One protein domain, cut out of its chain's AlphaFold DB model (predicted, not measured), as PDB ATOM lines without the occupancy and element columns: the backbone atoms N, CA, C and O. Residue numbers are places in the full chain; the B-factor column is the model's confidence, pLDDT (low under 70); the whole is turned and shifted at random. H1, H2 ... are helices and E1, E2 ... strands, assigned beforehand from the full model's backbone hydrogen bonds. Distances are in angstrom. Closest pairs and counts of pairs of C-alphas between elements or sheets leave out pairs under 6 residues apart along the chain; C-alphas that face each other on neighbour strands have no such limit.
ATOM      1  N   GLN A  21     -32.485 -69.185  34.926       45.19
ATOM      2  CA  GLN A  21     -32.086 -68.003  34.168       45.19
ATOM      3  C   GLN A  21     -33.263 -67.113  33.718       45.19
ATOM      4  O   GLN A  21     -33.167 -65.889  33.745       45.19
ATOM      5  N   SER A  22     -34.408 -67.705  33.363       54.81
ATOM      6  CA  SER A  22     -35.603 -66.959  32.937       54.81
ATOM      7  C   SER A  22     -36.407 -66.378  34.105       54.81
ATOM      8  O   SER A  22     -37.034 -65.332  33.955       54.81
ATOM      9  N   ALA A  23     -36.371 -67.019  35.276       53.44
ATOM     10  CA  ALA A  23     -37.051 -66.526  36.470       53.44
ATOM     11  C   ALA A  23     -36.291 -65.344  37.090       53.44
ATOM     12  O   ALA A  23     -36.900 -64.336  37.446       53.44
ATOM     13  N   GLN A  24     -34.959 -65.431  37.151       57.16
ATOM     14  CA  GLN A  24     -34.119 -64.354  37.677       57.16
ATOM     15  C   GLN A  24     -34.112 -63.126  36.754       57.16
ATOM     16  O   GLN A  24     -34.247 -62.007  37.241       57.16
ATOM     17  N   ALA A  25     -34.053 -63.318  35.430       60.03
ATOM     18  CA  ALA A  25     -34.161 -62.217  34.469       60.03
ATOM     19  C   ALA A  25     -35.502 -61.472  34.593       60.03
ATOM     20  O   ALA A  25     -35.514 -60.247  34.692       60.03
ATOM     21  N   ARG A  26     -36.621 -62.206  34.691       63.34
ATOM     22  CA  ARG A  26     -37.947 -61.611  34.935       63.34
ATOM     23  C   ARG A  26     -37.999 -60.849  36.260       63.34
ATOM     24  O   ARG A  26     -38.510 -59.739  36.295       63.34
ATOM     25  N   SER A  27     -37.410 -61.398  37.324       73.94
ATOM     26  CA  SER A  27     -37.351 -60.727  38.628       73.94
ATOM     27  C   SER A  27     -36.563 -59.415  38.587       73.94
ATOM     28  O   SER A  27     -36.944 -58.461  39.259       73.94
ATOM     29  N   VAL A  28     -35.469 -59.358  37.823       76.56
ATOM     30  CA  VAL A  28     -34.659 -58.141  37.664       76.56
ATOM     31  C   VAL A  28     -35.395 -57.107  36.810       76.56
ATOM     32  O   VAL A  28     -35.442 -55.936  37.178       76.56
ATOM     33  N   GLU A  29     -36.032 -57.522  35.712       77.44
ATOM     34  CA  GLU A  29     -36.869 -56.636  34.891       77.44
ATOM     35  C   GLU A  29     -38.035 -56.038  35.687       77.44
ATOM     36  O   GLU A  29     -38.287 -54.833  35.611       77.44
ATOM     37  N   ASP A  30     -38.727 -56.855  36.480       82.25
ATOM     38  CA  ASP A  30     -39.831 -56.393  37.319       82.25
ATOM     39  C   ASP A  30     -39.344 -55.458  38.435       82.25
ATOM     40  O   ASP A  30     -39.992 -54.444  38.709       82.25
ATOM     41  N   ALA A  31     -38.166 -55.718  39.013       84.31
ATOM     42  CA  ALA A  31     -37.530 -54.801  39.956       84.31
ATOM     43  C   ALA A  31     -37.148 -53.466  39.293       84.31
ATOM     44  O   ALA A  31     -37.393 -52.398  39.846       84.31
ATOM     45  N   PHE A  32     -36.634 -53.482  38.063       87.94
ATOM     46  CA  PHE A  32     -36.367 -52.248  37.324       87.94
ATOM     47  C   PHE A  32     -37.634 -51.472  36.975       87.94
ATOM     48  O   PHE A  32     -37.632 -50.237  36.974       87.94
ATOM     49  N   ARG A  33     -38.746 -52.168  36.722       84.00
ATOM     50  CA  ARG A  33     -40.048 -51.518  36.548       84.00
ATOM     51  C   ARG A  33     -40.558 -50.895  37.846       84.00
ATOM     52  O   ARG A  33     -41.272 -49.898  37.747       84.00
ATOM     53  N   SER A  34     -40.209 -51.429  39.015       86.12
ATOM     54  CA  SER A  34     -40.643 -50.891  40.311       86.12
ATOM     55  C   SER A  34     -39.764 -49.755  40.850       86.12
ATOM     56  O   SER A  34     -40.157 -49.112  41.824       86.12
ATOM     57  N   LEU A  35     -38.629 -49.459  40.202       87.81
ATOM     58  CA  LEU A  35     -37.749 -48.357  40.594       87.81
ATOM     59  C   LEU A  35     -38.476 -47.001  40.655       87.81
ATOM     60  O   LEU A  35     -39.368 -46.722  39.837       87.81
ATOM     61  N   PRO A  36     -38.068 -46.126  41.595       89.06
ATOM     62  CA  PRO A  36     -38.624 -44.787  41.708       89.06
ATOM     63  C   PRO A  36     -38.330 -43.956  40.455       89.06
ATOM     64  O   PRO A  36     -37.395 -44.220  39.701       89.06
ATOM     65  N   ASP A  37     -39.142 -42.925  40.242       90.31
ATOM     66  CA  ASP A  37     -38.897 -41.942  39.188       90.31
ATOM     67  C   ASP A  37     -37.625 -41.137  39.493       90.31
ATOM     68  O   ASP A  37     -37.389 -40.745  40.638       90.31
ATOM     69  N   CYS A  38     -36.819 -40.865  38.470       88.12
ATOM     70  CA  CYS A  38     -35.622 -40.045  38.610       88.12
ATOM     71  C   CYS A  38     -35.903 -38.600  39.049       88.12
ATOM     72  O   CYS A  38     -35.052 -38.012  39.714       88.12
ATOM     73  N   THR A  39     -37.075 -38.046  38.719       82.50
ATOM     74  CA  THR A  39     -37.410 -36.612  38.841       82.50
ATOM     75  C   THR A  39     -37.633 -36.084  40.267       82.50
ATOM     76  O   THR A  39     -37.851 -34.886  40.441       82.50
ATOM     77  N   GLY A  40     -37.563 -36.944  41.288       69.62
ATOM     78  CA  GLY A  40     -37.713 -36.581  42.707       69.62
ATOM     79  C   GLY A  40     -36.518 -36.950  43.589       69.62
ATOM     80  O   GLY A  40     -36.622 -36.880  44.812       69.62
ATOM     81  N   GLY A  41     -35.410 -37.384  42.982       75.38
ATOM     82  CA  GLY A  41     -34.223 -37.863  43.686       75.38
ATOM     83  C   GLY A  41     -32.946 -37.270  43.103       75.38
ATOM     84  O   GLY A  41     -32.685 -36.079  43.234       75.38
ATOM     85  N   ALA A  42     -32.142 -38.114  42.456       73.19
ATOM     86  CA  ALA A  42     -30.820 -37.742  41.951       73.19
ATOM     87  C   ALA A  42     -30.846 -36.801  40.727       73.19
ATOM     88  O   ALA A  42     -29.825 -36.198  40.398       73.19
ATOM     89  N   LEU A  43     -31.988 -36.670  40.039       84.44
ATOM     90  CA  LEU A  43     -32.136 -35.838  38.847       84.44
ATOM     91  C   LEU A  43     -33.352 -34.912  38.963       84.44
ATOM     92  O   LEU A  43     -34.401 -35.274  39.481       84.44
ATOM     93  N   THR A  44     -33.230 -33.713  38.404       87.19
ATOM     94  CA  THR A  44     -34.369 -32.816  38.157       87.19
ATOM     95  C   THR A  44     -35.220 -33.309  36.982       87.19
ATOM     96  O   THR A  44     -34.820 -34.197  36.211       87.19
ATOM     97  N   LYS A  45     -36.394 -32.695  36.804       88.31
ATOM     98  CA  LYS A  45     -37.250 -32.934  35.638       88.31
ATOM     99  C   LYS A  45     -36.538 -32.569  34.337       88.31
ATOM    100  O   LYS A  45     -36.514 -33.374  33.412       88.31
ATOM    101  N   GLU A  46     -35.888 -31.409  34.294       87.38
ATOM    102  CA  GLU A  46     -35.147 -30.928  33.126       87.38
ATOM    103  C   GLU A  46     -34.004 -31.879  32.750       87.38
ATOM    104  O   GLU A  46     -33.794 -32.179  31.572       87.38
ATOM    105  N   GLN A  47     -33.280 -32.401  33.747       87.44
ATOM    106  CA  GLN A  47     -32.254 -33.418  33.510       87.44
ATOM    107  C   GLN A  47     -32.854 -34.692  32.925       87.44
ATOM    108  O   GLN A  47     -32.331 -35.215  31.946       87.44
ATOM    109  N   SER A  48     -33.954 -35.179  33.491       89.81
ATOM    110  CA  SER A  48     -34.610 -36.396  33.009       89.81
ATOM    111  C   SER A  48     -35.108 -36.238  31.568       89.81
ATOM    112  O   SER A  48     -34.832 -37.102  30.735       89.81
ATOM    113  N   ASP A  49     -35.737 -35.108  31.231       91.12
ATOM    114  CA  ASP A  49     -36.222 -34.807  29.874       91.12
ATOM    115  C   ASP A  49     -35.069 -34.747  28.846       91.12
ATOM    116  O   ASP A  49     -35.173 -35.232  27.710       91.12
ATOM    117  N   MET A  50     -33.911 -34.235  29.255       90.38
ATOM    118  CA  MET A  50     -32.700 -34.265  28.434       90.38
ATOM    119  C   MET A  50     -32.145 -35.681  28.251       90.38
ATOM    120  O   MET A  50     -31.752 -36.042  27.138       90.38
ATOM    121  N   LEU A  51     -32.136 -36.509  29.302       92.50
ATOM    122  CA  LEU A  51     -31.711 -37.905  29.192       92.50
ATOM    123  C   LEU A  51     -32.602 -38.689  28.221       92.50
ATOM    124  O   LEU A  51     -32.076 -39.417  27.375       92.50
ATOM    125  N   LYS A  52     -33.923 -38.465  28.243       94.00
ATOM    126  CA  LYS A  52     -34.847 -39.023  27.236       94.00
ATOM    127  C   LYS A  52     -34.451 -38.624  25.820       94.00
ATOM    128  O   LYS A  52     -34.403 -39.471  24.931       94.00
ATOM    129  N   THR A  53     -34.097 -37.354  25.621       93.12
ATOM    130  CA  THR A  53     -33.650 -36.847  24.317       93.12
ATOM    131  C   THR A  53     -32.396 -37.579  23.826       93.12
ATOM    132  O   THR A  53     -32.293 -37.895  22.638       93.12
ATOM    133  N   TYR A  54     -31.444 -37.903  24.711       93.06
ATOM    134  CA  TYR A  54     -30.281 -38.714  24.329       93.06
ATOM    135  C   TYR A  54     -30.670 -40.138  23.927       93.06
ATOM    136  O   TYR A  54     -30.156 -40.630  22.924       93.06
ATOM    137  N   VAL A  55     -31.602 -40.776  24.642       94.56
ATOM    138  CA  VAL A  55     -32.103 -42.119  24.296       94.56
ATOM    139  C   VAL A  55     -32.788 -42.122  22.926       94.56
ATOM    140  O   VAL A  55     -32.490 -42.971  22.084       94.56
ATOM    141  N   GLN A  56     -33.639 -41.132  22.654       94.00
ATOM    142  CA  GLN A  56     -34.319 -40.985  21.362       94.00
ATOM    143  C   GLN A  56     -33.329 -40.781  20.209       94.00
ATOM    144  O   GLN A  56     -33.452 -41.415  19.158       94.00
ATOM    145  N   LYS A  57     -32.326 -39.914  20.408       90.69
ATOM    146  CA  LYS A  57     -31.259 -39.684  19.423       90.69
ATOM    147  C   LYS A  57     -30.427 -40.941  19.202       90.69
ATOM    148  O   LYS A  57     -30.146 -41.272  18.057       90.69
ATOM    149  N   PHE A  58     -30.080 -41.663  20.268       88.75
ATOM    150  CA  PHE A  58     -29.342 -42.917  20.166       88.75
ATOM    151  C   PHE A  58     -30.090 -43.950  19.317       88.75
ATOM    152  O   PHE A  58     -29.501 -44.507  18.391       88.75
ATOM    153  N   HIS A  59     -31.387 -44.147  19.567       92.25
ATOM    154  CA  HIS A  59     -32.223 -45.029  18.754       92.25
ATOM    155  C   HIS A  59     -32.252 -44.598  17.279       92.25
ATOM    156  O   HIS A  59     -32.009 -45.411  16.387       92.25
ATOM    157  N   ALA A  60     -32.503 -43.311  17.021       89.69
ATOM    158  CA  ALA A  60     -32.544 -42.756  15.669       89.69
ATOM    159  C   ALA A  60     -31.222 -42.974  14.914       89.69
ATOM    160  O   ALA A  60     -31.228 -43.463  13.786       89.69
ATOM    161  N   THR A  61     -30.086 -42.676  15.552       85.12
ATOM    162  CA  THR A  61     -28.751 -42.865  14.965       85.12
ATOM    163  C   THR A  61     -28.431 -44.337  14.729       85.12
ATOM    164  O   THR A  61     -27.925 -44.671  13.661       85.12
ATOM    165  N   ARG A  62     -28.740 -45.223  15.686       82.56
ATOM    166  CA  ARG A  62     -28.475 -46.667  15.571       82.56
ATOM    167  C   ARG A  62     -29.255 -47.303  14.422       82.56
ATOM    168  O   ARG A  62     -28.702 -48.128  13.703       82.56
ATOM    169  N   ASN A  63     -30.521 -46.925  14.264       84.75
ATOM    170  CA  ASN A  63     -31.435 -47.577  13.328       84.75
ATOM    171  C   ASN A  63     -31.593 -46.815  11.999       84.75
ATOM    172  O   ASN A  63     -32.277 -47.297  11.103       84.75
ATOM    173  N   GLY A  64     -30.977 -45.635  11.851       87.00
ATOM    174  CA  GLY A  64     -31.119 -44.803  10.650       87.00
ATOM    175  C   GLY A  64     -32.551 -44.296  10.440       87.00
ATOM    176  O   GLY A  64     -32.981 -44.091   9.306       87.00
ATOM    177  N   VAL A  65     -33.303 -44.125  11.529       89.25
ATOM    178  CA  VAL A  65     -34.727 -43.759  11.519       89.25
ATOM    179  C   VAL A  65     -34.951 -42.365  12.093       89.25
ATOM    180  O   VAL A  65     -34.080 -41.781  12.737       89.25
ATOM    181  N   LYS A  66     -36.152 -41.818  11.881       89.44
ATOM    182  CA  LYS A  66     -36.587 -40.602  12.577       89.44
ATOM    183  C   LYS A  66     -36.693 -40.858  14.082       89.44
ATOM    184  O   LYS A  66     -36.898 -41.985  14.521       89.44
ATOM    185  N   THR A  67     -36.577 -39.793  14.867       90.00
ATOM    186  CA  THR A  67     -36.759 -39.851  16.319       90.00
ATOM    187  C   THR A  67     -38.161 -40.337  16.666       90.00
ATOM    188  O   THR A  67     -39.152 -39.735  16.253       90.00
ATOM    189  N   THR A  68     -38.222 -41.409  17.446       91.62
ATOM    190  CA  THR A  68     -39.451 -41.970  18.011       91.62
ATOM    191  C   THR A  68     -39.687 -41.370  19.403       91.62
ATOM    192  O   THR A  68     -38.702 -41.122  20.107       91.62
ATOM    193  N   PRO A  69     -40.944 -41.136  19.831       94.44
ATOM    194  CA  PRO A  69     -41.244 -40.743  21.209       94.44
ATOM    195  C   PRO A  69     -40.637 -41.711  22.232       94.44
ATOM    196  O   PRO A  69     -40.545 -42.913  21.982       94.44
ATOM    197  N   PHE A  70     -40.200 -41.190  23.380       93.44
ATOM    198  CA  PHE A  70     -39.433 -41.966  24.362       93.44
ATOM    199  C   PHE A  70     -40.283 -43.088  24.967       93.44
ATOM    200  O   PHE A  70     -39.830 -44.221  25.107       93.44
ATOM    201  N   GLU A  71     -41.545 -42.778  25.227       91.88
ATOM    202  CA  GLU A  71     -42.553 -43.671  25.786       91.88
ATOM    203  C   GLU A  71     -42.814 -44.862  24.857       91.88
ATOM    204  O   GLU A  71     -43.007 -45.982  25.318       91.88
ATOM    205  N   THR A  72     -42.755 -44.639  23.540       92.19
ATOM    206  CA  THR A  72     -42.886 -45.703  22.538       92.19
ATOM    207  C   THR A  72     -41.645 -46.599  22.497       92.19
ATOM    208  O   THR A  72     -41.781 -47.811  22.369       92.19
ATOM    209  N   LEU A  73     -40.439 -46.036  22.643       90.81
ATOM    210  CA  LEU A  73     -39.179 -46.802  22.639       90.81
ATOM    211  C   LEU A  73     -39.045 -47.762  23.829       90.81
ATOM    212  O   LEU A  73     -38.328 -48.764  23.763       90.81
ATOM    213  N   LEU A  74     -39.697 -47.427  24.940       89.62
ATOM    214  CA  LEU A  74     -39.676 -48.202  26.178       89.62
ATOM    215  C   LEU A  74     -41.040 -48.809  26.497       89.62
ATOM    216  O   LEU A  74     -41.318 -49.132  27.651       89.62
ATOM    217  N   GLU A  75     -41.887 -49.002  25.486       86.88
ATOM    218  CA  GLU A  75     -43.139 -49.730  25.643       86.88
ATOM    219  C   GLU A  75     -42.841 -51.139  26.197       86.88
ATOM    220  O   GLU A  75     -42.056 -51.897  25.623       86.88
ATOM    221  N   HIS A  76     -43.421 -51.471  27.355       84.19
ATOM    222  CA  HIS A  76     -43.126 -52.687  28.143       84.19
ATOM    223  C   HIS A  76     -41.677 -52.825  28.650       84.19
ATOM    224  O   HIS A  76     -41.296 -53.880  29.168       84.19
ATOM    225  N   GLY A  77     -40.886 -51.766  28.541       86.94
ATOM    226  CA  GLY A  77     -39.488 -51.707  28.928       86.94
ATOM    227  C   GLY A  77     -39.208 -50.814  30.134       86.94
ATOM    228  O   GLY A  77     -40.110 -50.387  30.858       86.94
ATOM    229  N   ALA A  78     -37.926 -50.534  30.347       90.31
ATOM    230  CA  ALA A  78     -37.432 -49.585  31.334       90.31
ATOM    231  C   ALA A  78     -36.115 -48.954  30.860       90.31
ATOM    232  O   ALA A  78     -35.282 -49.617  30.249       90.31
ATOM    233  N   ALA A  79     -35.906 -47.682  31.189       93.62
ATOM    234  CA  ALA A  79     -34.591 -47.054  31.148       93.62
ATOM    235  C   ALA A  79     -34.130 -46.833  32.585       93.62
ATOM    236  O   ALA A  79     -34.675 -45.987  33.301       93.62
ATOM    237  N   VAL A  80     -33.156 -47.635  32.997       93.38
ATOM    238  CA  VAL A  80     -32.580 -47.609  34.338       93.38
ATOM    239  C   VAL A  80     -31.409 -46.648  34.329       93.38
ATOM    240  O   VAL A  80     -30.490 -46.788  33.523       93.38
ATOM    241  N   VAL A  81     -31.449 -45.673  35.222       93.50
ATOM    242  CA  VAL A  81     -30.394 -44.685  35.391       93.50
ATOM    243  C   VAL A  81     -29.624 -44.990  36.656       93.50
ATOM    244  O   VAL A  81     -30.205 -45.082  37.733       93.50
ATOM    245  N   SER A  82     -28.310 -45.089  36.504       91.56
ATOM    246  CA  SER A  82     -27.347 -45.039  37.594       91.56
ATOM    247  C   SER A  82     -26.646 -43.686  37.530       91.56
ATOM    248  O   SER A  82     -25.966 -43.382  36.543       91.56
ATOM    249  N   VAL A  83     -26.844 -42.852  38.552       86.69
ATOM    250  CA  VAL A  83     -26.015 -41.655  38.740       86.69
ATOM    251  C   VAL A  83     -24.742 -42.119  39.432       86.69
ATOM    252  O   VAL A  83     -24.745 -42.488  40.605       86.69
ATOM    253  N   ALA A  84     -23.661 -42.180  38.665       79.44
ATOM    254  CA  ALA A  84     -22.409 -42.791  39.055       79.44
ATOM    255  C   ALA A  84     -21.297 -41.745  39.090       79.44
ATOM    256  O   ALA A  84     -21.010 -41.081  38.099       79.44
ATOM    257  N   THR A  85     -20.567 -41.670  40.199       77.88
ATOM    258  CA  THR A  85     -19.291 -40.949  40.233       77.88
ATOM    259  C   THR A  85     -18.240 -41.770  39.477       77.88
ATOM    260  O   THR A  85     -17.534 -42.587  40.078       77.88
ATOM    261  N   LEU A  86     -18.181 -41.627  38.144       85.06
ATOM    262  CA  LEU A  86     -17.100 -42.192  37.315       85.06
ATOM    263  C   LEU A  86     -15.830 -41.351  37.448       85.06
ATOM    264  O   LEU A  86     -14.726 -41.886  37.476       85.06
ATOM    265  N   ARG A  87     -15.990 -40.036  37.604       84.69
ATOM    266  CA  ARG A  87     -14.923 -39.111  37.991       84.69
ATOM    267  C   ARG A  87     -15.263 -38.438  39.304       84.69
ATOM    268  O   ARG A  87     -16.410 -38.066  39.530       84.69
ATOM    269  N   GLN A  88     -14.256 -38.214  40.142       78.75
ATOM    270  CA  GLN A  88     -14.451 -37.505  41.405       78.75
ATOM    271  C   GLN A  88     -15.103 -36.134  41.185       78.75
ATOM    272  O   GLN A  88     -14.650 -35.357  40.348       78.75
ATOM    273  N   GLY A  89     -16.164 -35.852  41.945       79.44
ATOM    274  CA  GLY A  89     -16.891 -34.583  41.880       79.44
ATOM    275  C   GLY A  89     -17.808 -34.415  40.663       79.44
ATOM    276  O   GLY A  89     -18.293 -33.308  40.440       79.44
ATOM    277  N   HIS A  90     -18.041 -35.473  39.882       83.94
ATOM    278  CA  HIS A  90     -18.971 -35.461  38.755       83.94
ATOM    279  C   HIS A  90     -20.078 -36.503  38.940       83.94
ATOM    280  O   HIS A  90     -19.806 -37.673  39.217       83.94
ATOM    281  N   ASP A  91     -21.313 -36.079  38.700       86.88
ATOM    282  CA  ASP A  91     -22.503 -36.924  38.617       86.88
ATOM    283  C   ASP A  91     -22.622 -37.466  37.191       86.88
ATOM    284  O   ASP A  91     -23.529 -37.095  36.440       86.88
ATOM    285  N   ASP A  92     -21.652 -38.283  36.780       91.06
ATOM    286  CA  ASP A  92     -21.713 -38.972  35.494       91.06
ATOM    287  C   ASP A  92     -22.912 -39.941  35.490       91.06
ATOM    288  O   ASP A  92     -23.371 -40.421  36.526       91.06
ATOM    289  N   VAL A  93     -23.490 -40.190  34.319       92.50
ATOM    290  CA  VAL A  93     -24.749 -40.936  34.208       92.50
ATOM    291  C   VAL A  93     -24.562 -42.135  33.307       92.50
ATOM    292  O   VAL A  93     -24.008 -42.032  32.212       92.50
ATOM    293  N   LEU A  94     -25.086 -43.270  33.748       94.44
ATOM    294  CA  LEU A  94     -25.182 -44.473  32.948       94.44
ATOM    295  C   LEU A  94     -26.656 -44.847  32.792       94.44
ATOM    296  O   LEU A  94     -27.389 -44.913  33.778       94.44
ATOM    297  N   ILE A  95     -27.093 -45.054  31.551       95.00
ATOM    298  CA  ILE A  95     -28.472 -45.433  31.227       95.00
ATOM    299  C   ILE A  95     -28.449 -46.825  30.617       95.00
ATOM    300  O   ILE A  95     -27.887 -47.004  29.538       95.00
ATOM    301  N   TYR A  96     -29.073 -47.791  31.277       94.06
ATOM    302  CA  TYR A  96     -29.272 -49.140  30.760       94.06
ATOM    303  C   TYR A  96     -30.700 -49.281  30.225       94.06
ATOM    304  O   TYR A  96     -31.669 -48.971  30.921       94.06
ATOM    305  N   LEU A  97     -30.826 -49.680  28.960       93.69
ATOM    306  CA  LEU A  97     -32.066 -49.608  28.191       93.69
ATOM    307  C   LEU A  97     -32.634 -51.001  27.963       93.69
ATOM    308  O   LEU A  97     -32.110 -51.769  27.162       93.69
ATOM    309  N   ILE A  98     -33.737 -51.305  28.634       90.31
ATOM    310  CA  ILE A  98     -34.378 -52.614  28.595       90.31
ATOM    311  C   ILE A  98     -35.664 -52.491  27.800       90.31
ATOM    312  O   ILE A  98     -36.691 -52.092  28.337       90.31
ATOM    313  N   SER A  99     -35.620 -52.804  26.512       89.44
ATOM    314  CA  SER A  99     -36.812 -52.960  25.675       89.44
ATOM    315  C   SER A  99     -36.479 -53.794  24.442       89.44
ATOM    316  O   SER A  99     -35.308 -54.038  24.143       89.44
ATOM    317  N   LYS A 100     -37.504 -54.197  23.688       89.00
ATOM    318  CA  LYS A 100     -37.335 -54.909  22.410       89.00
ATOM    319  C   LYS A 100     -36.444 -54.159  21.405       89.00
ATOM    320  O   LYS A 100     -35.799 -54.797  20.585       89.00
ATOM    321  N   ASP A 101     -36.396 -52.827  21.485       89.06
ATOM    322  CA  ASP A 101     -35.651 -51.978  20.546       89.06
ATOM    323  C   ASP A 101     -34.174 -51.809  20.945       89.06
ATOM    324  O   ASP A 101     -33.341 -51.403  20.130       89.06
ATOM    325  N   PHE A 102     -33.832 -52.132  22.197       90.31
ATOM    326  CA  PHE A 102     -32.479 -51.982  22.735       90.31
ATOM    327  C   PHE A 102     -31.825 -53.301  23.148       90.31
ATOM    328  O   PHE A 102     -30.603 -53.328  23.276       90.31
ATOM    329  N   CYS A 103     -32.594 -54.376  23.320       89.19
ATOM    330  CA  CYS A 103     -32.096 -55.679  23.751       89.19
ATOM    331  C   CYS A 103     -32.079 -56.712  22.624       89.19
ATOM    332  O   CYS A 103     -33.011 -56.826  21.832       89.19
ATOM    333  N   ALA A 104     -31.021 -57.517  22.606       83.81
ATOM    334  CA  ALA A 104     -30.869 -58.699  21.767       83.81
ATOM    335  C   ALA A 104     -30.266 -59.849  22.596       83.81
ATOM    336  O   ALA A 104     -30.050 -59.725  23.802       83.81
ATOM    337  N   SER A 105     -29.960 -60.981  21.957       77.12
ATOM    338  CA  SER A 105     -29.371 -62.147  22.639       77.12
ATOM    339  C   SER A 105     -28.036 -61.851  23.340       77.12
ATOM    340  O   SER A 105     -27.706 -62.518  24.315       77.12
ATOM    341  N   GLY A 106     -27.287 -60.848  22.873       73.19
ATOM    342  CA  GLY A 106     -26.022 -60.410  23.471       73.19
ATOM    343  C   GLY A 106     -26.162 -59.375  24.592       73.19
ATOM    344  O   GLY A 106     -25.168 -58.743  24.942       73.19
ATOM    345  N   GLY A 107     -27.370 -59.104  25.091       85.19
ATOM    346  CA  GLY A 107     -27.618 -58.082  26.111       85.19
ATOM    347  C   GLY A 107     -28.343 -56.849  25.574       85.19
ATOM    348  O   GLY A 107     -28.957 -56.879  24.505       85.19
ATOM    349  N   CYS A 108     -28.300 -55.768  26.346       90.44
ATOM    350  CA  CYS A 108     -29.102 -54.573  26.107       90.44
ATOM    351  C   CYS A 108     -28.259 -53.319  25.874       90.44
ATOM    352  O   CYS A 108     -27.092 -53.242  26.255       90.44
ATOM    353  N   GLY A 109     -28.863 -52.322  25.234       91.62
ATOM    354  CA  GLY A 109     -28.226 -51.046  24.955       91.62
ATOM    355  C   GLY A 109     -27.887 -50.278  26.231       91.62
ATOM    356  O   GLY A 109     -28.663 -50.255  27.186       91.62
ATOM    357  N   MET A 110     -26.746 -49.596  26.224       93.38
ATOM    358  CA  MET A 110     -26.308 -48.750  27.329       93.38
ATOM    359  C   MET A 110     -25.735 -47.427  26.818       93.38
ATOM    360  O   MET A 110     -24.998 -47.399  25.831       93.38
ATOM    361  N   LEU A 111     -26.045 -46.326  27.498       95.00
ATOM    362  CA  LEU A 111     -25.456 -45.009  27.262       95.00
ATOM    363  C   LEU A 111     -24.600 -44.593  28.450       95.00
ATOM    364  O   LEU A 111     -24.996 -44.777  29.598       95.00
ATOM    365  N   ILE A 112     -23.452 -43.988  28.157       94.75
ATOM    366  CA  ILE A 112     -22.523 -43.462  29.156       94.75
ATOM    367  C   ILE A 112     -22.391 -41.965  28.906       94.75
ATOM    368  O   ILE A 112     -21.988 -41.532  27.819       94.75
ATOM    369  N   LEU A 113     -22.752 -41.168  29.902       93.81
ATOM    370  CA  LEU A 113     -22.803 -39.720  29.818       93.81
ATOM    371  C   LEU A 113     -21.867 -39.099  30.846       93.81
ATOM    372  O   LEU A 113     -21.917 -39.375  32.038       93.81
ATOM    373  N   ASN A 114     -21.032 -38.210  30.341       91.50
ATOM    374  CA  ASN A 114     -20.134 -37.369  31.102       91.50
ATOM    375  C   ASN A 114     -20.870 -36.093  31.514       91.50
ATOM    376  O   ASN A 114     -21.433 -35.422  30.647       91.50
ATOM    377  N   GLN A 115     -20.805 -35.715  32.787       89.75
ATOM    378  CA  GLN A 115     -21.187 -34.377  33.217       89.75
ATOM    379  C   GLN A 115     -20.109 -33.358  32.806       89.75
ATOM    380  O   GLN A 115     -18.996 -33.352  33.345       89.75
ATOM    381  N   ILE A 116     -20.444 -32.479  31.860       87.50
ATOM    382  CA  ILE A 116     -19.564 -31.410  31.356       87.50
ATOM    383  C   ILE A 116     -19.829 -30.055  32.028       87.50
ATOM    384  O   ILE A 116     -18.989 -29.164  31.949       87.50
ATOM    385  N   SER A 117     -20.968 -29.892  32.705       78.44
ATOM    386  CA  SER A 117     -21.293 -28.687  33.469       78.44
ATOM    387  C   SER A 117     -22.111 -29.042  34.707       78.44
ATOM    388  O   SER A 117     -22.936 -29.951  34.682       78.44
ATOM    389  N   SER A 118     -21.896 -28.329  35.805       72.19
ATOM    390  CA  SER A 118     -22.771 -28.332  36.985       72.19
ATOM    391  C   SER A 118     -23.640 -27.075  37.063       72.19
ATOM    392  O   SER A 118     -24.417 -26.934  38.002       72.19
ATOM    393  N   HIS A 119     -23.532 -26.169  36.079       67.75
ATOM    394  CA  HIS A 119     -24.269 -24.911  36.089       67.75
ATOM    395  C   HIS A 119     -25.767 -25.166  35.873       67.75
ATOM    396  O   HIS A 119     -26.142 -25.683  34.816       67.75
ATOM    397  N   PRO A 120     -26.627 -24.773  36.827       64.81
ATOM    398  CA  PRO A 120     -28.061 -25.038  36.757       64.81
ATOM    399  C   PRO A 120     -28.759 -24.286  35.613       64.81
ATOM    400  O   PRO A 120     -29.791 -24.734  35.133       64.81
ATOM    401  N   GLU A 121     -28.177 -23.188  35.123       69.69
ATOM    402  CA  GLU A 121     -28.781 -22.323  34.098       69.69
ATOM    403  C   GLU A 121     -28.624 -22.825  32.653       69.69
ATOM    404  O   GLU A 121     -29.191 -22.233  31.738       69.69
ATOM    405  N   LYS A 122     -27.839 -23.887  32.413       66.88
ATOM    406  CA  LYS A 122     -27.606 -24.442  31.064       66.88
ATOM    407  C   LYS A 122     -27.798 -25.954  31.047       66.88
ATOM    408  O   LYS A 122     -26.819 -26.689  30.857       66.88
ATOM    409  N   PRO A 123     -29.030 -26.438  31.280       65.81
ATOM    410  CA  PRO A 123     -29.304 -27.862  31.352       65.81
ATOM    411  C   PRO A 123     -28.855 -28.568  30.069       65.81
ATOM    412  O   PRO A 123     -28.118 -29.539  30.153       65.81
ATOM    413  N   GLU A 124     -29.159 -28.060  28.878       66.50
ATOM    414  CA  GLU A 124     -28.846 -28.709  27.595       66.50
ATOM    415  C   GLU A 124     -27.353 -29.000  27.349       66.50
ATOM    416  O   GLU A 124     -27.019 -29.844  26.518       66.50
ATOM    417  N   ASN A 125     -26.459 -28.346  28.099       73.38
ATOM    418  CA  ASN A 125     -25.012 -28.561  28.075       73.38
ATOM    419  C   ASN A 125     -24.492 -29.157  29.389       73.38
ATOM    420  O   ASN A 125     -23.328 -28.963  29.735       73.38
ATOM    421  N   ARG A 126     -25.342 -29.844  30.155       83.56
ATOM    422  CA  ARG A 126     -24.956 -30.497  31.410       83.56
ATOM    423  C   ARG A 126     -24.237 -31.813  31.153       83.56
ATOM    424  O   ARG A 126     -23.259 -32.114  31.836       83.56
ATOM    425  N   TYR A 127     -24.693 -32.558  30.150       89.50
ATOM    426  CA  TYR A 127     -24.179 -33.878  29.817       89.50
ATOM    427  C   TYR A 127     -23.635 -33.954  28.394       89.50
ATOM    428  O   TYR A 127     -24.055 -33.244  27.482       89.50
ATOM    429  N   ARG A 128     -22.687 -34.864  28.195       90.31
ATOM    430  CA  ARG A 128     -22.167 -35.256  26.888       90.31
ATOM    431  C   ARG A 128     -22.108 -36.770  26.826       90.31
ATOM    432  O   ARG A 128     -21.507 -37.394  27.695       90.31
ATOM    433  N   VAL A 129     -22.670 -37.359  25.775       91.94
ATOM    434  CA  VAL A 129     -22.513 -38.795  25.524       91.94
ATOM    435  C   VAL A 129     -21.040 -39.082  25.244       91.94
ATOM    436  O   VAL A 129     -20.459 -38.535  24.306       91.94
ATOM    437  N   VAL A 130     -20.439 -39.927  26.076       93.31
ATOM    438  CA  VAL A 130     -19.055 -40.402  25.938       93.31
ATOM    439  C   VAL A 130     -18.997 -41.898  25.663       93.31
ATOM    440  O   VAL A 130     -17.913 -42.445  25.559       93.31
ATOM    441  N   GLY A 131     -20.130 -42.576  25.515       92.81
ATOM    442  CA  GLY A 131     -20.167 -43.966  25.081       92.81
ATOM    443  C   GLY A 131     -21.586 -44.401  24.752       92.81
ATOM    444  O   GLY A 131     -22.542 -43.968  25.396       92.81
ATOM    445  N   HIS A 132     -21.708 -45.261  23.750       92.06
ATOM    446  CA  HIS A 132     -22.923 -46.014  23.473       92.06
ATOM    447  C   HIS A 132     -22.524 -47.466  23.294       92.06
ATOM    448  O   HIS A 132     -21.662 -47.748  22.482       92.06
ATOM    449  N   VAL A 133     -23.121 -48.389  24.026       89.75
ATOM    450  CA  VAL A 133     -22.759 -49.804  23.971       89.75
ATOM    451  C   VAL A 133     -23.971 -50.537  23.451       89.75
ATOM    452  O   VAL A 133     -25.061 -50.420  24.009       89.75
ATOM    453  N   ALA A 134     -23.809 -51.227  22.326       86.88
ATOM    454  CA  ALA A 134     -24.945 -51.840  21.643       86.88
ATOM    455  C   ALA A 134     -25.522 -53.034  22.414       86.88
ATOM    456  O   ALA A 134     -26.706 -53.334  22.249       86.88
ATOM    457  N   SER A 135     -24.668 -53.689  23.205       86.38
ATOM    458  CA  SER A 135     -24.916 -54.968  23.852       86.38
ATOM    459  C   SER A 135     -24.105 -55.040  25.148       86.38
ATOM    460  O   SER A 135     -22.900 -55.280  25.115       86.38
ATOM    461  N   ALA A 136     -24.748 -54.752  26.274       87.25
ATOM    462  CA  ALA A 136     -24.182 -54.863  27.611       87.25
ATOM    463  C   ALA A 136     -24.987 -55.873  28.433       87.25
ATOM    464  O   ALA A 136     -26.217 -55.909  28.361       87.25
ATOM    465  N   HIS A 137     -24.288 -56.692  29.215       85.94
ATOM    466  CA  HIS A 137     -24.891 -57.625  30.165       85.94
ATOM    467  C   HIS A 137     -24.864 -57.048  31.586       85.94
ATOM    468  O   HIS A 137     -24.110 -56.127  31.872       85.94
ATOM    469  N   LEU A 138     -25.681 -57.592  32.486       84.44
ATOM    470  CA  LEU A 138     -25.603 -57.279  33.912       84.44
ATOM    471  C   LEU A 138     -24.837 -58.374  34.670       84.44
ATOM    472  O   LEU A 138     -25.075 -59.551  34.378       84.44
ATOM    473  N   PRO A 139     -24.031 -58.011  35.689       84.69
ATOM    474  CA  PRO A 139     -23.899 -56.662  36.259       84.69
ATOM    475  C   PRO A 139     -22.983 -55.729  35.453       84.69
ATOM    476  O   PRO A 139     -22.072 -56.185  34.766       84.69
ATOM    477  N   ILE A 140     -23.208 -54.418  35.584       87.56
ATOM    478  CA  ILE A 140     -22.330 -53.356  35.066       87.56
ATOM    479  C   ILE A 140     -21.530 -52.777  36.231       87.56
ATOM    480  O   ILE A 140     -22.103 -52.415  37.260       87.56
ATOM    481  N   GLN A 141     -20.211 -52.666  36.070       87.94
ATOM    482  CA  GLN A 141     -19.281 -52.334  37.149       87.94
ATOM    483  C   GLN A 141     -18.209 -51.324  36.714       87.94
ATOM    484  O   GLN A 141     -17.793 -51.291  35.557       87.94
ATOM    485  N   VAL A 142     -17.722 -50.539  37.676       89.12
ATOM    486  CA  VAL A 142     -16.510 -49.711  37.571       89.12
ATOM    487  C   VAL A 142     -15.313 -50.557  37.976       89.12
ATOM    488  O   VAL A 142     -15.218 -50.962  39.137       89.12
ATOM    489  N   LEU A 143     -14.400 -50.824  37.047       86.88
ATOM    490  CA  LEU A 143     -13.215 -51.637  37.312       86.88
ATOM    491  C   LEU A 143     -12.132 -50.831  38.052       86.88
ATOM    492  O   LEU A 143     -12.106 -49.604  37.957       86.88
ATOM    493  N   PRO A 144     -11.201 -51.499  38.761       84.38
ATOM    494  CA  PRO A 144     -10.059 -50.821  39.385       84.38
ATOM    495  C   PRO A 144      -9.046 -50.244  38.389       84.38
ATOM    496  O   PRO A 144      -8.217 -49.424  38.777       84.38
ATOM    497  N   SER A 145      -9.058 -50.704  37.134       85.44
ATOM    498  CA  SER A 145      -8.207 -50.155  36.082       85.44
ATOM    499  C   SER A 145      -8.759 -48.830  35.566       85.44
ATOM    500  O   SER A 145      -9.971 -48.621  35.505       85.44
ATOM    501  N   GLU A 146      -7.857 -47.938  35.166       90.31
ATOM    502  CA  GLU A 146      -8.200 -46.645  34.586       90.31
ATOM    503  C   GLU A 146      -7.324 -46.327  33.373       90.31
ATOM    504  O   GLU A 146      -6.135 -46.647  33.336       90.31
ATOM    505  N   HIS A 147      -7.911 -45.629  32.405       90.81
ATOM    506  CA  HIS A 147      -7.223 -45.081  31.243       90.81
ATOM    507  C   HIS A 147      -7.586 -43.607  31.094       90.81
ATOM    508  O   HIS A 147      -8.750 -43.218  31.147       90.81
ATOM    509  N   TYR A 148      -6.578 -42.749  30.921       92.44
ATOM    510  CA  TYR A 148      -6.763 -41.293  30.825       92.44
ATOM    511  C   TYR A 148      -7.536 -40.680  32.007       92.44
ATOM    512  O   TYR A 148      -8.285 -39.718  31.822       92.44
ATOM    513  N   LYS A 149      -7.334 -41.209  33.224       89.88
ATOM    514  CA  LYS A 149      -8.039 -40.805  34.462       89.88
ATOM    515  C   LYS A 149      -9.551 -41.058  34.431       89.88
ATOM    516  O   LYS A 149     -10.309 -40.404  35.146       89.88
ATOM    517  N   TRP A 150      -9.987 -41.962  33.562       92.12
ATOM    518  CA  TRP A 150     -11.336 -42.501  33.547       92.12
ATOM    519  C   TRP A 150     -11.271 -43.979  33.897       92.12
ATOM    520  O   TRP A 150     -10.425 -44.680  33.338       92.12
ATOM    521  N   PRO A 151     -12.150 -44.466  34.780       91.31
ATOM    522  CA  PRO A 151     -12.173 -45.879  35.098       91.31
ATOM    523  C   PRO A 151     -12.626 -46.688  33.884       91.31
ATOM    524  O   PRO A 151     -13.471 -46.243  33.101       91.31
ATOM    525  N   ASP A 152     -12.114 -47.900  33.751       89.88
ATOM    526  CA  ASP A 152     -12.669 -48.846  32.794       89.88
ATOM    527  C   ASP A 152     -14.023 -49.355  33.300       89.88
ATOM    528  O   ASP A 152     -14.257 -49.481  34.508       89.88
ATOM    529  N   LEU A 153     -14.919 -49.679  32.371       89.88
ATOM    530  CA  LEU A 153     -16.197 -50.303  32.708       89.88
ATOM    531  C   LEU A 153     -16.161 -51.786  32.361       89.88
ATOM    532  O   LEU A 153     -15.610 -52.184  31.332       89.88
ATOM    533  N   GLY A 154     -16.756 -52.595  33.227       86.62
ATOM    534  CA  GLY A 154     -16.865 -54.036  33.070       86.62
ATOM    535  C   GLY A 154     -18.316 -54.481  33.053       86.62
ATOM    536  O   GLY A 154     -19.141 -53.932  33.784       86.62
ATOM    537  N   PHE A 155     -18.620 -55.491  32.247       82.81
ATOM    538  CA  PHE A 155     -19.896 -56.195  32.319       82.81
ATOM    539  C   PHE A 155     -19.797 -57.653  31.863       82.81
ATOM    540  O   PHE A 155     -18.907 -58.010  31.087       82.81
ATOM    541  N   GLY A 156     -20.717 -58.502  32.327       73.50
ATOM    542  CA  GLY A 156     -20.756 -59.927  31.984       73.50
ATOM    543  C   GLY A 156     -21.842 -60.683  32.741       73.50
ATOM    544  O   GLY A 156     -22.566 -60.092  33.523       73.50
ATOM    545  N   ASN A 157     -21.994 -61.981  32.494       58.44
ATOM    546  CA  ASN A 157     -23.098 -62.796  33.003       58.44
ATOM    547  C   ASN A 157     -22.886 -63.291  34.450       58.44
ATOM    548  O   ASN A 157     -21.940 -64.020  34.744       58.44
ATOM    549  N   ALA A 158     -23.835 -62.960  35.334       47.53
ATOM    550  CA  ALA A 158     -23.833 -63.293  36.767       47.53
ATOM    551  C   ALA A 158     -23.790 -64.801  37.118       47.53
ATOM    552  O   ALA A 158     -23.427 -65.150  38.240       47.53
ATOM    553  N   GLU A 159     -24.118 -65.709  36.188       42.97
ATOM    554  CA  GLU A 159     -24.064 -67.170  36.424       42.97
ATOM    555  C   GLU A 159     -22.648 -67.716  36.620       42.97
ATOM    556  O   GLU A 159     -22.468 -68.835  37.100       42.97
ATOM    557  N   ALA A 160     -21.629 -66.927  36.310       44.69
ATOM    558  CA  ALA A 160     -20.265 -67.299  36.592       44.69
ATOM    559  C   ALA A 160     -19.796 -66.740  37.936       44.69
ATOM    560  O   ALA A 160     -18.966 -65.835  38.039       44.69
ATOM    561  N   GLY A 161     -20.420 -67.281  38.978       35.75
ATOM    562  CA  GLY A 161     -20.254 -66.860  40.356       35.75
ATOM    563  C   GLY A 161     -18.798 -66.779  40.808       35.75
ATOM    564  O   GLY A 161     -17.996 -67.652  40.502       35.75
ATOM    565  N   LYS A 162     -18.521 -65.725  41.583       42.38
ATOM    566  CA  LYS A 162     -17.554 -65.566  42.691       42.38
ATOM    567  C   LYS A 162     -16.081 -66.006  42.535       42.38
ATOM    568  O   LYS A 162     -15.275 -65.523  43.319       42.38
ATOM    569  N   GLU A 163     -15.681 -66.813  41.552       42.66
ATOM    570  CA  GLU A 163     -14.311 -67.337  41.412       42.66
ATOM    571  C   GLU A 163     -13.660 -67.088  40.042       42.66
ATOM    572  O   GLU A 163     -12.430 -67.094  39.940       42.66
ATOM    573  N   HIS A 164     -14.424 -66.823  38.978       43.22
ATOM    574  CA  HIS A 164     -13.875 -66.539  37.648       43.22
ATOM    575  C   HIS A 164     -14.541 -65.282  37.086       43.22
ATOM    576  O   HIS A 164     -15.749 -65.258  36.930       43.22
ATOM    577  N   GLY A 165     -13.769 -64.217  36.844       46.56
ATOM    578  CA  GLY A 165     -14.275 -62.910  36.419       46.56
ATOM    579  C   GLY A 165     -14.701 -62.896  34.949       46.56
ATOM    580  O   GLY A 165     -13.920 -63.227  34.054       46.56
ATOM    581  N   TYR A 166     -15.940 -62.488  34.690       55.88
ATOM    582  CA  TYR A 166     -16.496 -62.304  33.349       55.88
ATOM    583  C   TYR A 166     -16.691 -60.815  33.156       55.88
ATOM    584  O   TYR A 166     -17.741 -60.273  33.472       55.88
ATOM    585  N   ALA A 167     -15.649 -60.152  32.672       63.59
ATOM    586  CA  ALA A 167     -15.764 -58.781  32.227       63.59
ATOM    587  C   ALA A 167     -15.356 -58.729  30.761       63.59
ATOM    588  O   ALA A 167     -14.196 -58.934  30.389       63.59
ATOM    589  N   GLU A 168     -16.344 -58.474  29.916       77.88
ATOM    590  CA  GLU A 168     -16.065 -57.628  28.780       77.88
ATOM    591  C   GLU A 168     -15.657 -56.255  29.320       77.88
ATOM    592  O   GLU A 168     -16.255 -55.755  30.275       77.88
ATOM    593  N   ARG A 169     -14.594 -55.680  28.755       84.81
ATOM    594  CA  ARG A 169     -14.004 -54.435  29.242       84.81
ATOM    595  C   ARG A 169     -14.174 -53.333  28.210       84.81
ATOM    596  O   ARG A 169     -13.876 -53.528  27.027       84.81
ATOM    597  N   LEU A 170     -14.608 -52.177  28.691       89.56
ATOM    598  CA  LEU A 170     -14.604 -50.916  27.970       89.56
ATOM    599  C   LEU A 170     -13.488 -50.044  28.534       89.56
ATOM    600  O   LEU A 170     -13.654 -49.409  29.576       89.56
ATOM    601  N   GLU A 171     -12.359 -50.014  27.836       91.50
ATOM    602  CA  GLU A 171     -11.294 -49.060  28.136       91.50
ATOM    603  C   GLU A 171     -11.684 -47.669  27.637       91.50
ATOM    604  O   GLU A 171     -12.173 -47.506  26.513       91.50
ATOM    605  N   PHE A 172     -11.456 -46.643  28.453       92.25
ATOM    606  CA  PHE A 172     -11.683 -45.278  27.997       92.25
ATOM    607  C   PHE A 172     -10.561 -44.837  27.046       92.25
ATOM    608  O   PHE A 172      -9.390 -44.820  27.406       92.25
ATOM    609  N   SER A 173     -10.907 -44.407  25.830       90.62
ATOM    610  CA  SER A 173      -9.924 -44.002  24.800       90.62
ATOM    611  C   SER A 173      -9.302 -42.610  25.005       90.62
ATOM    612  O   SER A 173      -8.598 -42.104  24.132       90.62
ATOM    613  N   GLY A 174      -9.647 -41.919  26.093       91.25
ATOM    614  CA  GLY A 174      -9.331 -40.503  26.309       91.25
ATOM    615  C   GLY A 174     -10.385 -39.539  25.750       91.25
ATOM    616  O   GLY A 174     -10.403 -38.366  26.125       91.25
ATOM    617  N   ARG A 175     -11.306 -40.018  24.901       91.25
ATOM    618  CA  ARG A 175     -12.457 -39.233  24.409       91.25
ATOM    619  C   ARG A 175     -13.800 -39.904  24.657       91.25
ATOM    620  O   ARG A 175     -14.754 -39.220  25.025       91.25
ATOM    621  N   HIS A 176     -13.869 -41.209  24.430       93.31
ATOM    622  CA  HIS A 176     -15.083 -42.004  24.578       93.31
ATOM    623  C   HIS A 176     -14.769 -43.443  25.013       93.31
ATOM    624  O   HIS A 176     -13.672 -43.950  24.755       93.31
ATOM    625  N   TYR A 177     -15.750 -44.130  25.587       92.56
ATOM    626  CA  TYR A 177     -15.782 -45.588  25.628       92.56
ATOM    627  C   TYR A 177     -16.125 -46.135  24.235       92.56
ATOM    628  O   TYR A 177     -16.899 -45.505  23.505       92.56
ATOM    629  N   PRO A 178     -15.533 -47.267  23.824       90.25
ATOM    630  CA  PRO A 178     -15.859 -47.904  22.557       90.25
ATOM    631  C   PRO A 178     -17.298 -48.436  22.566       90.25
ATOM    632  O   PRO A 178     -17.887 -48.661  23.623       90.25
ATOM    633  N   SER A 179     -17.869 -48.627  21.374       84.56
ATOM    634  CA  SER A 179     -19.239 -49.132  21.237       84.56
ATOM    635  C   SER A 179     -19.382 -50.640  21.357       84.56
ATOM    636  O   SER A 179     -20.472 -51.171  21.597       84.56
ATOM    637  N   THR A 180     -18.253 -51.311  21.210       76.50
ATOM    638  CA  THR A 180     -18.053 -52.729  21.421       76.50
ATOM    639  C   THR A 180     -16.930 -52.910  22.422       76.50
ATOM    640  O   THR A 180     -16.140 -52.005  22.692       76.50
ATOM    641  N   THR A 181     -16.856 -54.097  22.990       70.94
ATOM    642  CA  THR A 181     -15.869 -54.409  24.010       70.94
ATOM    643  C   THR A 181     -14.587 -54.914  23.382       70.94
ATOM    644  O   THR A 181     -14.567 -55.451  22.269       70.94
ATOM    645  N   THR A 182     -13.488 -54.772  24.116       63.09
ATOM    646  CA  THR A 182     -12.295 -55.567  23.837       63.09
ATOM    647  C   THR A 182     -12.466 -56.919  24.513       63.09
ATOM    648  O   THR A 182     -12.682 -56.978  25.729       63.09
ATOM    649  N   GLN A 183     -12.358 -58.009  23.750       60.19
ATOM    650  CA  GLN A 183     -12.277 -59.339  24.344       60.19
ATOM    651  C   GLN A 183     -10.984 -59.427  25.149       60.19
ATOM    652  O   GLN A 183      -9.893 -59.460  24.586       60.19
ATOM    653  N   VAL A 184     -11.110 -59.479  26.473       57.28
ATOM    654  CA  VAL A 184      -9.966 -59.774  27.333       57.28
ATOM    655  C   VAL A 184      -9.548 -61.226  27.057       57.28
ATOM    656  O   VAL A 184     -10.413 -62.119  27.114       57.28
ATOM    657  N   PRO A 185      -8.269 -61.494  26.721       53.34
ATOM    658  CA  PRO A 185      -7.781 -62.839  26.455       53.34
ATOM    659  C   PRO A 185      -8.227 -63.815  27.544       53.34
ATOM    660  O   PRO A 185      -8.160 -63.520  28.737       53.34
ATOM    661  N   ARG A 186      -8.688 -65.007  27.146       43.47
ATOM    662  CA  ARG A 186      -9.301 -66.002  28.050       43.47
ATOM    663  C   ARG A 186      -8.417 -66.357  29.263       43.47
ATOM    664  O   ARG A 186      -8.952 -66.726  30.300       43.47
ATOM    665  N   TYR A 187      -7.097 -66.197  29.150       41.16
ATOM    666  CA  TYR A 187      -6.122 -66.435  30.221       41.16
ATOM    667  C   TYR A 187      -5.972 -65.266  31.217       41.16
ATOM    668  O   TYR A 187      -5.581 -65.492  32.359       41.16
ATOM    669  N   GLU A 188      -6.334 -64.039  30.834       51.25
ATOM    670  CA  GLU A 188      -6.318 -62.850  31.702       51.25
ATOM    671  C   GLU A 188      -7.609 -62.693  32.520       51.25
ATOM    672  O   GLU A 188      -7.614 -62.022  33.552       51.25
ATOM    673  N   LYS A 189      -8.690 -63.394  32.140       48.72
ATOM    674  CA  LYS A 189      -9.987 -63.398  32.850       48.72
ATOM    675  C   LYS A 189      -9.895 -63.817  34.324       48.72
ATOM    676  O   LYS A 189     -10.711 -63.396  35.136       48.72
ATOM    677  N   LYS A 190      -8.865 -64.583  34.704       48.09
ATOM    678  CA  LYS A 190      -8.578 -64.940  36.106       48.09
ATOM    679  C   LYS A 190      -8.094 -63.761  36.974       48.09
ATOM    680  O   LYS A 190      -7.917 -63.960  38.170       48.09
ATOM    681  N   LYS A 191      -7.855 -62.570  36.407       52.44
ATOM    682  CA  LYS A 191      -7.253 -61.421  37.114       52.44
ATOM    683  C   LYS A 191      -8.081 -60.136  37.115       52.44
ATOM    684  O   LYS A 191      -7.633 -59.154  37.705       52.44
ATOM    685  N   LEU A 192      -9.260 -60.104  36.491       56.12
ATOM    686  CA  LEU A 192     -10.114 -58.922  36.606       56.12
ATOM    687  C   LEU A 192     -10.718 -58.909  38.006       56.12
ATOM    688  O   LEU A 192     -11.597 -59.700  38.337       56.12
ATOM    689  N   THR A 193     -10.159 -58.039  38.843       63.72
ATOM    690  CA  THR A 193     -10.684 -57.767  40.177       63.72
ATOM    691  C   THR A 193     -12.089 -57.204  40.007       63.72
ATOM    692  O   THR A 193     -12.286 -56.307  39.186       63.72
ATOM    693  N   ALA A 194     -13.052 -57.758  40.749       69.12
ATOM    694  CA  ALA A 194     -14.429 -57.286  40.721       69.12
ATOM    695  C   ALA A 194     -14.471 -55.771  40.961       69.12
ATOM    696  O   ALA A 194     -13.758 -55.241  41.818       69.12
ATOM    697  N   GLY A 195     -15.275 -55.090  40.152       75.25
ATOM    698  CA  GLY A 195     -15.443 -53.653  40.241       75.25
ATOM    699  C   GLY A 195     -16.471 -53.250  41.290       75.25
ATOM    700  O   GLY A 195     -17.194 -54.084  41.837       75.25
ATOM    701  N   ARG A 196     -16.588 -51.942  41.528       85.88
ATOM    702  CA  ARG A 196     -17.753 -51.394  42.233       85.88
ATOM    703  C   ARG A 196     -18.957 -51.472  41.304       85.88
ATOM    704  O   ARG A 196     -18.909 -50.957  40.189       85.88
ATOM    705  N   GLU A 197     -20.030 -52.097  41.761       84.38
ATOM    706  CA  GLU A 197     -21.241 -52.260  40.966       84.38
ATOM    707  C   GLU A 197     -21.948 -50.917  40.719       84.38
ATOM    708  O   GLU A 197     -22.027 -50.066  41.604       84.38
ATOM    709  N   LEU A 198     -22.411 -50.713  39.483       87.56
ATOM    710  CA  LEU A 198     -23.237 -49.572  39.083       87.56
ATOM    711  C   LEU A 198     -24.679 -49.984  38.859       87.56
ATOM    712  O   LEU A 198     -25.576 -49.241  39.241       87.56
ATOM    713  N   ILE A 199     -24.893 -51.125  38.204       87.25
ATOM    714  CA  ILE A 199     -26.210 -51.718  37.983       87.25
ATOM    715  C   ILE A 199     -26.063 -53.218  38.201       87.25
ATOM    716  O   ILE A 199     -25.336 -53.892  37.469       87.25
ATOM    717  N   GLY A 200     -26.738 -53.706  39.234       82.06
ATOM    718  CA  GLY A 200     -26.642 -55.081  39.686       82.06
ATOM    719  C   GLY A 200     -27.625 -56.047  39.056       82.06
ATOM    720  O   GLY A 200     -28.551 -55.670  38.339       82.06
ATOM    721  N   THR A 201     -27.412 -57.321  39.376       73.88
ATOM    722  CA  THR A 201     -28.415 -58.390  39.200       73.88
ATOM    723  C   THR A 201     -29.089 -58.772  40.518       73.88
ATOM    724  O   THR A 201     -30.060 -59.528  40.513       73.88
ATOM    725  N   ASP A 202     -28.583 -58.249  41.638       71.19
ATOM    726  CA  ASP A 202     -29.181 -58.398  42.957       71.19
ATOM    727  C   ASP A 202     -30.160 -57.245  43.201       71.19
ATOM    728  O   ASP A 202     -29.788 -56.074  43.206       71.19
ATOM    729  N   ILE A 203     -31.428 -57.595  43.402       64.31
ATOM    730  CA  ILE A 203     -32.521 -56.646  43.624       64.31
ATOM    731  C   ILE A 203     -32.437 -55.925  44.979       64.31
ATOM    732  O   ILE A 203     -33.231 -55.020  45.233       64.31
ATOM    733  N   SER A 204     -31.518 -56.333  45.859       63.53
ATOM    734  CA  SER A 204     -31.352 -55.748  47.192       63.53
ATOM    735  C   SER A 204     -30.585 -54.422  47.212       63.53
ATOM    736  O   SER A 204     -30.735 -53.680  48.183       63.53
ATOM    737  N   ASP A 205     -29.838 -54.076  46.154       66.94
ATOM    738  CA  ASP A 205     -29.048 -52.836  46.098       66.94
ATOM    739  C   ASP A 205     -29.280 -52.025  44.814       66.94
ATOM    740  O   ASP A 205     -28.432 -51.912  43.926       66.94
ATOM    741  N   PHE A 206     -30.472 -51.431  44.724       73.38
ATOM    742  CA  PHE A 206     -30.835 -50.472  43.676       73.38
ATOM    743  C   PHE A 206     -31.102 -49.061  44.222       73.38
ATOM    744  O   PHE A 206     -31.792 -48.264  43.588       73.38
ATOM    745  N   SER A 207     -30.576 -48.737  45.405       73.00
ATOM    746  CA  SER A 207     -30.872 -47.476  46.110       73.00
ATOM    747  C   SER A 207     -30.394 -46.215  45.369       73.00
ATOM    748  O   SER A 207     -30.992 -45.148  45.500       73.00
ATOM    749  N   HIS A 208     -29.350 -46.344  44.550       77.75
ATOM    750  CA  HIS A 208     -28.799 -45.310  43.667       77.75
ATOM    751  C   HIS A 208     -29.391 -45.339  42.250       77.75
ATOM    752  O   HIS A 208     -28.969 -44.554  41.395       77.75
ATOM    753  N   LEU A 209     -30.333 -46.249  41.984       88.44
ATOM    754  CA  LEU A 209     -30.984 -46.386  40.690       88.44
ATOM    755  C   LEU A 209     -32.343 -45.698  40.673       88.44
ATOM    756  O   LEU A 209     -33.104 -45.711  41.639       88.44
ATOM    757  N   CYS A 210     -32.680 -45.151  39.517       90.62
ATOM    758  CA  CYS A 210     -34.009 -44.635  39.241       90.62
ATOM    759  C   CYS A 210     -34.440 -45.011  37.825       90.62
ATOM    760  O   CYS A 210     -33.630 -45.415  36.986       90.62
ATOM    761  N   ARG A 211     -35.736 -44.889  37.552       92.06
ATOM    762  CA  ARG A 211     -36.319 -45.136  36.239       92.06
ATOM    763  C   ARG A 211     -36.629 -43.815  35.553       92.06
ATOM    764  O   ARG A 211     -37.342 -42.980  36.112       92.06
ATOM    765  N   LEU A 212     -36.168 -43.661  34.314       90.88
ATOM    766  CA  LEU A 212     -36.669 -42.605  33.435       90.88
ATOM    767  C   LEU A 212     -38.076 -42.988  32.974       90.88
ATOM    768  O   LEU A 212     -38.258 -44.034  32.344       90.88
ATOM    769  N   LYS A 213     -39.060 -42.160  33.323       86.94
ATOM    770  CA  LYS A 213     -40.456 -42.282  32.895       86.94
ATOM    771  C   LYS A 213     -40.766 -41.206  31.889       86.94
ATOM    772  O   LYS A 213     -40.480 -40.040  32.223       86.94
TER     773      LYS A 213
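Overview. This is residues 21 to 213 of the 213 residues of an uncharacterized protein of Acetobacter cibinongensis (UniProt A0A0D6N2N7). What does one see first? Two strongly twisted sheets stand partly face to face as a sandwich, and the long helix H2 covers the face of the larger sheet that is turned away from the smaller one. H1 packs on the other face of the larger sheet with its residues 29 to 34, near E1 and E9. What is it made of? The printed part has 193 residues, with three named helices, H1 to H3, followed along the chain by nine named strands, E1 to E9, in two antiparallel sheets of order E4 E3 E2 E1 E9 and E7 E6 E5 E8. The class is mixed, helices and strands, though under half of the residues are in named elements; the whole is compact, with a radius of gyration of the C-alphas of 16.0 A and spans of 47 by 39 by 35 A.

Arrangement. Where does the first helix lie? H1, residues 21 to 34, is on the sheet that runs E4, residues 127 to 136, E3, residues 107 to 115, E2, residues 92 to 98, E1, residues 78 to 84, and E9, residues 209 to 212. Its height over the sheet is 11.6 A, and its closest C-alphas to E1 are those of Arg 33 and Ala 78, 6.1 A apart. It lies over E2 and E1 and runs across the strands, at 80 degrees to E1 on the local plane. Which helices come next? H2, residues 45 to 63, is on the opposite face and makes two layers with the sheet, a helix on one face; its closest C-alphas to E9 are those of Ser 48 and Leu 212, 6.6 A apart. With residues 52 to 56 alone it touches H3, residues 70 to 73, which only grazes the sheet; the closest C-alphas of the two helices are those of Gln 56 and Phe 70, 6.0 A apart. In H1 and H2 every O i to N i+4 pair is within hydrogen-bond range, and H3 is too short for such a pair. How is this sheet paired? E1 to E4 form a meander, each strand the antiparallel neighbour of the one before, with N 80 and O 96 at 2.9 A, N 95 and O 111 at 2.9 A, and N 110 and O 133 at 2.9 A. E9 is antiparallel to E1, with N 81 and O 210 at 2.8 A. What of the other sheet? E5, residues 140 to 147, E6, residues 150 to 155, and E7, residues 168 to 170, form a second meander, with N 143 and O 152 at 2.9 A and N 170 and O 153 at 2.8 A. E8, residues 196 to 199, is the antiparallel neighbour of E5, with N 142 and O 196 at 2.8 A, and completes a Greek key, a meander of three strands and a fourth beside the first. In the sandwich, two sheets face to face, the facing parts are 10.8 A centre to centre and the strands of the one stand at 30 degrees to those of the other.

Along the chain. Where do the helices run? H1 begins at C-alpha 21, (-32.086, -68.003, 34.168), and is 20.1 A long; H2 is 27.3 A long. How long are the strands? E3 measures 25.6 A, E4 21.1 A, E2 19.9 A, E1 18.2 A, E5 17.6 A and E6 16.2 A. E4 bends by 62 degrees at residue 133 and E5 by 82 degrees at residue 144. Where does the last strand end? E9 ends at C-alpha 212, (-36.669, -42.605, 33.435).

Size, cuts and confidence. How large is it? The two C-alphas farthest apart, those of Glu 121 and Tyr 187, are 49.7 A apart. Is it continuous? The printed part has no cut, and the long links are E3 to E4, E6 to E7 and E7 to E8. Where is confidence low? The mean pLDDT of the printed part is 80.6, and 40 residues are under 70, among them 21 to 26, 157 to 167 and 182 to 194.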